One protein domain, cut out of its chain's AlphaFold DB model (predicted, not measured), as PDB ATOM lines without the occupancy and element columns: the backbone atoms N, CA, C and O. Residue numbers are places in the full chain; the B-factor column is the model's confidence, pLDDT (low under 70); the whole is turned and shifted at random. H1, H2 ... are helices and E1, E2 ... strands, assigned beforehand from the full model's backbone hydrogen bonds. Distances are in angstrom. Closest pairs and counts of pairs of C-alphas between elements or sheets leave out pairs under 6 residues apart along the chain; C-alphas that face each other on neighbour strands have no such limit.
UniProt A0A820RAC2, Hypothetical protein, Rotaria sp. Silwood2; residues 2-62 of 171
ATOM      1  N   ASN A   2      28.440  29.473  97.944       83.31
ATOM      2  CA  ASN A   2      27.093  29.908  97.554       83.31
ATOM      3  C   ASN A   2      27.105  31.326  96.938       83.31
ATOM      4  O   ASN A   2      27.390  32.295  97.642       83.31
ATOM      5  N   LEU A   3      26.768  31.444  95.647       90.94
ATOM      6  CA  LEU A   3      26.690  32.706  94.899       90.94
ATOM      7  C   LEU A   3      25.246  33.067  94.508       90.94
ATOM      8  O   LEU A   3      25.023  33.842  93.584       90.94
ATOM      9  N   SER A   4      24.242  32.551  95.218       91.81
ATOM     10  CA  SER A   4      22.815  32.765  94.909       91.81
ATOM     11  C   SER A   4      22.370  34.235  94.871       91.81
ATOM     12  O   SER A   4      21.383  34.554  94.212       91.81
ATOM     13  N   ASN A   5      23.095  35.149  95.520       92.69
ATOM     14  CA  ASN A   5      22.811  36.588  95.463       92.69
ATOM     15  C   ASN A   5      23.428  37.290  94.240       92.69
ATOM     16  O   ASN A   5      23.110  38.449  93.970       92.69
ATOM     17  N   VAL A   6      24.308  36.616  93.494       93.38
ATOM     18  CA  VAL A   6      24.967  37.179  92.314       93.38
ATOM     19  C   VAL A   6      23.990  37.184  91.142       93.38
ATOM     20  O   VAL A   6      23.552  36.140  90.672       93.38
ATOM     21  N   LYS A   7      23.663  38.384  90.655       95.19
ATOM     22  CA  LYS A   7      22.807  38.598  89.471       95.19
ATOM     23  C   LYS A   7      23.576  39.088  88.250       95.19
ATOM     24  O   LYS A   7      23.115  38.907  87.123       95.19
ATOM     25  N   HIS A   8      24.731  39.703  88.485       93.06
ATOM     26  CA  HIS A   8      25.596  40.278  87.469       93.06
ATOM     27  C   HIS A   8      27.021  39.777  87.666       93.06
ATOM     28  O   HIS A   8      27.527  39.773  88.787       93.06
ATOM     29  N   LEU A   9      27.647  39.370  86.568       90.12
ATOM     30  CA  LEU A   9      29.022  38.914  86.536       90.12
ATOM     31  C   LEU A   9      29.759  39.655  85.428       90.12
ATOM     32  O   LEU A   9      29.394  39.566  84.256       90.12
ATOM     33  N   GLU A  10      30.819  40.353  85.805       87.31
ATOM     34  CA  GLU A  10      31.764  40.928  84.862       87.31
ATOM     35  C   GLU A  10      33.008  40.056  84.833       87.31
ATOM     36  O   GLU A  10      33.671  39.847  85.848       87.31
ATOM     37  N   ILE A  11      33.312  39.526  83.655       75.81
ATOM     38  CA  ILE A  11      34.519  38.756  83.421       75.81
ATOM     39  C   ILE A  11      35.287  39.473  82.326       75.81
ATOM     40  O   ILE A  11      34.966  39.325  81.142       75.81
ATOM     41  N   PRO A  12      36.337  40.222  82.680       65.56
ATOM     42  CA  PRO A  12      37.246  40.763  81.697       65.56
ATOM     43  C   PRO A  12      38.110  39.621  81.117       65.56
ATOM     44  O   PRO A  12      39.308  39.545  81.351       65.56
ATOM     45  N   LEU A  13      37.489  38.729  80.334       59.56
ATOM     46  CA  LEU A  13      38.074  37.668  79.505       59.56
ATOM     47  C   LEU A  13      38.948  38.217  78.368       59.56
ATOM     48  O   LEU A  13      38.664  38.027  77.188       59.56
ATOM     49  N   CYS A  14      40.005  38.937  78.708       55.31
ATOM     50  CA  CYS A  14      41.104  39.158  77.792       55.31
ATOM     51  C   CYS A  14      42.195  38.175  78.149       55.31
ATOM     52  O   CYS A  14      42.749  38.248  79.239       55.31
ATOM     53  N   SER A  15      42.531  37.311  77.197       49.00
ATOM     54  CA  SER A  15      43.567  36.284  77.275       49.00
ATOM     55  C   SER A  15      43.152  34.956  77.914       49.00
ATOM     56  O   SER A  15      42.161  34.823  78.625       49.00
ATOM     57  N   GLN A  16      43.946  33.951  77.570       49.16
ATOM     58  CA  GLN A  16      43.828  32.514  77.813       49.16
ATOM     59  C   GLN A  16      43.825  32.111  79.308       49.16
ATOM     60  O   GLN A  16      44.047  30.949  79.638       49.16
ATOM     61  N   THR A  17      43.631  33.057  80.227       47.31
ATOM     62  CA  THR A  17      43.896  32.912  81.664       47.31
ATOM     63  C   THR A  17      42.660  32.609  82.502       47.31
ATOM     64  O   THR A  17      42.796  31.944  83.530       47.31
ATOM     65  N   THR A  18      41.448  32.985  82.086       53.72
ATOM     66  CA  THR A  18      40.246  32.486  82.772       53.72
ATOM     67  C   THR A  18      39.892  31.120  82.213       53.72
ATOM     68  O   THR A  18      39.382  30.978  81.101       53.72
ATOM     69  N   ARG A  19      40.189  30.084  82.996       68.06
ATOM     70  CA  ARG A  19      39.856  28.710  82.634       68.06
ATOM     71  C   ARG A  19      38.332  28.594  82.502       68.06
ATOM     72  O   ARG A  19      37.641  28.976  83.447       68.06
ATOM     73  N   PRO A  20      37.801  28.027  81.402       75.00
ATOM     74  CA  PRO A  20      36.372  27.733  81.255       75.00
ATOM     75  C   PRO A  20      35.779  27.031  82.485       75.00
ATOM     76  O   PRO A  20      34.636  27.269  82.854       75.00
ATOM     77  N   THR A  21      36.593  26.235  83.179       79.62
ATOM     78  CA  THR A  21      36.232  25.577  84.435       79.62
ATOM     79  C   THR A  21      35.830  26.546  85.549       79.62
ATOM     80  O   THR A  21      34.861  26.274  86.239       79.62
ATOM     81  N   ILE A  22      36.495  27.695  85.716       83.88
ATOM     82  CA  ILE A  22      36.137  28.675  86.760       83.88
ATOM     83  C   ILE A  22      34.773  29.296  86.459       83.88
ATOM     84  O   ILE A  22      33.934  29.408  87.347       83.88
ATOM     85  N   LEU A  23      34.537  29.675  85.200       85.06
ATOM     86  CA  LEU A  23      33.243  30.205  84.779       85.06
ATOM     87  C   LEU A  23      32.129  29.177  84.993       85.06
ATOM     88  O   LEU A  23      31.065  29.523  85.494       85.06
ATOM     89  N   LEU A  24      32.383  27.915  84.658       88.25
ATOM     90  CA  LEU A  24      31.423  26.843  84.873       88.25
ATOM     91  C   LEU A  24      31.050  26.683  86.354       88.25
ATOM     92  O   LEU A  24      29.868  26.588  86.671       88.25
ATOM     93  N   GLU A  25      32.033  26.692  87.255       90.25
ATOM     94  CA  GLU A  25      31.774  26.614  88.698       90.25
ATOM     95  C   GLU A  25      30.980  27.827  89.200       90.25
ATOM     96  O   GLU A  25      30.043  27.675  89.981       90.25
ATOM     97  N   ILE A  26      31.273  29.033  88.699       90.06
ATOM     98  CA  ILE A  26      30.478  30.225  89.027       90.06
ATOM     99  C   ILE A  26      29.029  30.063  88.550       90.06
ATOM    100  O   ILE A  26      28.112  30.362  89.306       90.06
ATOM    101  N   LEU A  27      28.809  29.572  87.326       90.25
ATOM    102  CA  LEU A  27      27.465  29.365  86.772       90.25
ATOM    103  C   LEU A  27      26.658  28.338  87.578       90.25
ATOM    104  O   LEU A  27      25.467  28.547  87.801       90.25
ATOM    105  N   LYS A  28      27.307  27.271  88.059       92.62
ATOM    106  CA  LYS A  28      26.694  26.263  88.940       92.62
ATOM    107  C   LYS A  28      26.254  26.855  90.276       92.62
ATOM    108  O   LYS A  28      25.165  26.557  90.758       92.62
ATOM    109  N   GLU A  29      27.091  27.703  90.862       94.31
ATOM    110  CA  GLU A  29      26.867  28.236  92.206       94.31
ATOM    111  C   GLU A  29      26.038  29.536  92.229       94.31
ATOM    112  O   GLU A  29      25.603  29.963  93.304       94.31
ATOM    113  N   ALA A  30      25.811  30.170  91.072       94.81
ATOM    114  CA  ALA A  30      25.084  31.432  90.918       94.81
ATOM    115  C   ALA A  30      23.775  31.265  90.115       94.81
ATOM    116  O   ALA A  30      23.628  31.872  89.054       94.81
ATOM    117  N   PRO A  31      22.776  30.507  90.609       92.44
ATOM    118  CA  PRO A  31      21.555  30.175  89.860       92.44
ATOM    119  C   PRO A  31      20.695  31.388  89.457       92.44
ATOM    120  O   PRO A  31      19.859  31.281  88.567       92.44
ATOM    121  N   ASN A  32      20.895  32.543  90.096       94.88
ATOM    122  CA  ASN A  32      20.174  33.787  89.801       94.88
ATOM    123  C   ASN A  32      20.958  34.739  88.882       94.88
ATOM    124  O   ASN A  32      20.534  35.884  88.665       94.88
ATOM    125  N   LEU A  33      22.105  34.297  88.353       95.44
ATOM    126  CA  LEU A  33      22.878  35.073  87.400       95.44
ATOM    127  C   LEU A  33      22.043  35.291  86.138       95.44
ATOM    128  O   LEU A  33      21.598  34.343  85.510       95.44
ATOM    129  N   SER A  34      21.844  36.547  85.756       96.56
ATOM    130  CA  SER A  34      21.060  36.901  84.563       96.56
ATOM    131  C   SER A  34      21.755  37.922  83.674       96.56
ATOM    132  O   SER A  34      21.291  38.201  82.567       96.56
ATOM    133  N   SER A  35      22.877  38.470  84.139       95.94
ATOM    134  CA  SER A  35      23.651  39.466  83.424       95.94
ATOM    135  C   SER A  35      25.125  39.092  83.375       95.94
ATOM    136  O   SER A  35      25.722  38.765  84.401       95.94
ATOM    137  N   LEU A  36      25.698  39.168  82.178       91.62
ATOM    138  CA  LEU A  36      27.083  38.828  81.901       91.62
ATOM    139  C   LEU A  36      27.744  39.943  81.085       91.62
ATOM    140  O   LEU A  36      27.210  40.373  80.063       91.62
ATOM    141  N   ASN A  37      28.917  40.384  81.527       88.38
ATOM    142  CA  ASN A  37      29.778  41.297  80.786       88.38
ATOM    143  C   ASN A  37      31.096  40.585  80.451       88.38
ATOM    144  O   ASN A  37      31.789  40.126  81.360       88.38
ATOM    145  N   ILE A  38      31.407  40.421  79.164       82.69
ATOM    146  CA  ILE A  38      32.552  39.630  78.673       82.69
ATOM    147  C   ILE A  38      33.227  40.299  77.484       82.69
ATOM    148  O   ILE A  38      32.624  41.099  76.787       82.69
ATOM    149  N   TYR A  39      34.462  39.929  77.153       79.44
ATOM    150  CA  TYR A  39      35.004  40.298  75.841       79.44
ATOM    151  C   TYR A  39      34.441  39.405  74.737       79.44
ATOM    152  O   TYR A  39      34.205  38.216  74.940       79.44
ATOM    153  N   ASN A  40      34.312  39.955  73.531       73.06
ATOM    154  CA  ASN A  40      33.786  39.214  72.382       73.06
ATOM    155  C   ASN A  40      34.598  37.945  72.052       73.06
ATOM    156  O   ASN A  40      34.029  36.910  71.728       73.06
ATOM    157  N   CYS A  41      35.928  37.983  72.204       73.19
ATOM    158  CA  CYS A  41      36.783  36.811  71.973       73.19
ATOM    159  C   CYS A  41      36.477  35.632  72.909       73.19
ATOM    160  O   CYS A  41      36.857  34.501  72.615       73.19
ATOM    161  N   ALA A  42      35.778  35.867  74.022       77.19
ATOM    162  CA  ALA A  42      35.334  34.795  74.894       77.19
ATOM    163  C   ALA A  42      34.234  33.940  74.267       77.19
ATOM    164  O   ALA A  42      34.163  32.760  74.583       77.19
ATOM    165  N   VAL A  43      33.404  34.486  73.370       79.56
ATOM    166  CA  VAL A  43      32.281  33.751  72.760       79.56
ATOM    167  C   VAL A  43      32.772  32.474  72.072       79.56
ATOM    168  O   VAL A  43      32.150  31.421  72.204       79.56
ATOM    169  N   ASP A  44      33.943  32.531  71.432       76.50
ATOM    170  CA  ASP A  44      34.580  31.375  70.798       76.50
ATOM    171  C   ASP A  44      35.058  30.307  71.784       76.50
ATOM    172  O   ASP A  44      35.118  29.126  71.449       76.50
ATOM    173  N   ILE A  45      35.382  30.702  73.010       75.81
ATOM    174  CA  ILE A  45      35.735  29.772  74.079       75.81
ATOM    175  C   ILE A  45      34.450  29.149  74.632       75.81
ATOM    176  O   ILE A  45      34.366  27.931  74.776       75.81
ATOM    177  N   LEU A  46      33.414  29.960  74.862       81.12
ATOM    178  CA  LEU A  46      32.130  29.498  75.396       81.12
ATOM    179  C   LEU A  46      31.434  28.513  74.450       81.12
ATOM    180  O   LEU A  46      30.945  27.484  74.909       81.12
ATOM    181  N   LYS A  47      31.462  28.759  73.132       79.00
ATOM    182  CA  LYS A  47      30.833  27.869  72.137       79.00
ATOM    183  C   LYS A  47      31.433  26.460  72.108       79.00
ATOM    184  O   LYS A  47      30.773  25.535  71.648       79.00
ATOM    185  N   THR A  48      32.681  26.291  72.555       81.62
ATOM    186  CA  THR A  48      33.361  24.980  72.559       81.62
ATOM    187  C   THR A  48      33.096  24.172  73.827       81.62
ATOM    188  O   THR A  48      33.362  22.974  73.851       81.62
ATOM    189  N   ASN A  49      32.529  24.789  74.869       85.88
ATOM    190  CA  ASN A  49      32.173  24.113  76.109       85.88
ATOM    191  C   ASN A  49      30.646  23.981  76.219       85.88
ATOM    192  O   ASN A  49      29.952  24.926  76.591       85.88
ATOM    193  N   MET A  50      30.129  22.787  75.914       86.62
ATOM    194  CA  MET A  50      28.684  22.518  75.903       86.62
ATOM    195  C   MET A  50      28.010  22.782  77.254       86.62
ATOM    196  O   MET A  50      26.868  23.232  77.281       86.62
ATOM    197  N   GLU A  51      28.696  22.535  78.370       90.75
ATOM    198  CA  GLU A  51      28.112  22.720  79.701       90.75
ATOM    199  C   GLU A  51      27.950  24.207  80.032       90.75
ATOM    200  O   GLU A  51      26.883  24.633  80.473       90.75
ATOM    201  N   ILE A  52      28.971  25.019  79.739       88.69
ATOM    202  CA  ILE A  52      28.892  26.478  79.880       88.69
ATOM    203  C   ILE A  52      27.832  27.048  78.940       88.69
ATOM    204  O   ILE A  52      27.034  27.888  79.358       88.69
ATOM    205  N   CYS A  53      27.797  26.582  77.689       88.56
ATOM    206  CA  CYS A  53      26.788  26.977  76.709       88.56
ATOM    207  C   CYS A  53      25.372  26.694  77.234       88.56
ATOM    208  O   CYS A  53      24.523  27.576  77.210       88.56
ATOM    209  N   ARG A  54      25.138  25.513  77.825       91.50
ATOM    210  CA  ARG A  54      23.852  25.168  78.444       91.50
ATOM    211  C   ARG A  54      23.454  26.172  79.531       91.50
ATOM    212  O   ARG A  54      22.407  26.800  79.405       91.50
ATOM    213  N   TYR A  55      24.303  26.384  80.540       92.69
ATOM    214  CA  TYR A  55      24.014  27.335  81.626       92.69
ATOM    215  C   TYR A  55      23.781  28.754  81.104       92.69
ATOM    216  O   TYR A  55      22.799  29.407  81.453       92.69
ATOM    217  N   THR A  56      24.666  29.237  80.234       90.25
ATOM    218  CA  THR A  56      24.552  30.594  79.690       90.25
ATOM    219  C   THR A  56      23.300  30.778  78.837       90.25
ATOM    220  O   THR A  56      22.651  31.817  78.950       90.25
ATOM    221  N   SER A  57      22.913  29.760  78.064       91.75
ATOM    222  CA  SER A  57      21.704  29.786  77.242       91.75
ATOM    223  C   SER A  57      20.422  29.871  78.067       91.75
ATOM    224  O   SER A  57      19.478  30.533  77.647       91.75
ATOM    225  N   GLU A  58      20.382  29.244  79.244       91.75
ATOM    226  CA  GLU A  58      19.210  29.222  80.124       91.75
ATOM    227  C   GLU A  58      19.102  30.501  80.967       91.75
ATOM    228  O   GLU A  58      18.008  31.030  81.167       91.75
ATOM    229  N   MET A  59      20.236  31.003  81.457       94.38
ATOM    230  CA  MET A  59      20.265  31.977  82.549       94.38
ATOM    231  C   MET A  59      20.441  33.421  82.074       94.38
ATOM    232  O   MET A  59      19.862  34.348  82.646       94.38
ATOM    233  N   ILE A  60      21.251  33.645  81.035       95.69
ATOM    234  CA  ILE A  60      21.700  34.993  80.680       95.69
ATOM    235  C   ILE A  60      20.663  35.705  79.812       95.69
ATOM    236  O   ILE A  60      20.398  35.325  78.674       95.69
ATOM    237  N   LYS A  61      20.134  36.805  80.353       96.94
ATOM    238  CA  LYS A  61      19.177  37.708  79.699       96.94
ATOM    239  C   LYS A  61      19.811  39.028  79.275       96.94
ATOM    240  O   LYS A  61      19.339  39.662  78.336       96.94
ATOM    241  N   LYS A  62      20.865  39.465  79.970       96.38
ATOM    242  CA  LYS A  62      21.582  40.715  79.690       96.38
ATOM    243  C   LYS A  62      23.032  40.413  79.345       96.38
ATOM    244  O   LYS A  62      23.769  39.935  80.205       96.38
TER     245      LYS A  62
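AT A GLANCE: This is residues 2 to 62 of the 171 residues of the protein "Hypothetical protein" of Rotaria sp. Silwood2 (UniProt A0A820RAC2). Two short parallel strands side by side, E1 and E2, make a small wall, and two helices that touch each other at a slant, H1 and H3, lie across from it. The third helix, H2, is at one end and runs from the end of E2 toward the helix side, while residues 60 to 62 fold back from H3 to the beginning of E2. The printed part has 61 residues, with three named helices and two named strands in the order E1, H1, E2, H2, H3, and the class is mixed, helices and strands. The sheet's order is E1, E2, parallel. The whole is compact and rounded, with a radius of gyration of the C-alphas of 10.6 A and spans of 28 by 21 by 20 A.

HOW THE PARTS SIT: E1, residues 8 to 11, and E2, residues 35 to 38, are parallel neighbours, with 10 degrees between their directions. C-alphas 10 and 37 face each other at 4.5 A, and N 11 and O 37, at 2.8 A, and N 37 and O 9, at 2.9 A, are within hydrogen-bond range. Between the strands along the chain comes H1, residues 20 to 29; E1, H1 and E2 form a strand-helix-strand unit, two parallel neighbour strands with a helix between them, and its crossover is right-handed. H2, residues 40 to 46, is close to but not clearly touching H1, about perpendicular at 79 degrees; the closest C-alphas, of Pro 20 and Leu 46, are 7.4 A apart. H3, residues 50 to 59, touches H1, the same way at a steep tilt of 40 degrees, the closest C-alphas being those of Leu 24 and Ile 52, 5.6 A apart. H2 and H3 are close but not clearly touching, with the C-alphas of Leu 46 and Cys 53 closest at 6.1 A. H3 is apart from E1, and only just apart from E2, at 8.3 A. In H1 and H3 every O i to N i+4 pair is within hydrogen-bond range; in H2 1 of 3 is, beside 3 of 4 O i to N i+3 pairs.

IN THESE COORDINATES: E1 begins at C-alpha 8, (25.596, 40.278, 87.469), and E2 spans residues 35 to 38. H1, residues 20 to 29, is 14.5 A long and begins at C-alpha 20, (36.372, 27.733, 81.255). H2 holds residues 40 to 46. H3, residues 50 to 59, is 14.3 A long and ends at C-alpha 59, (20.265, 31.977, 82.549).

THE WHOLE: The two C-alphas farthest apart, of Asn 2 and Cys 41, are 28.2 A from each other. The printed part has no cut. The link from E1 to H1 is short, and those from H1 to E2, E2 to H2 and H2 to H3 are tight. The mean pLDDT of the printed part is 83.6, and residues 12 to 19 are under 70.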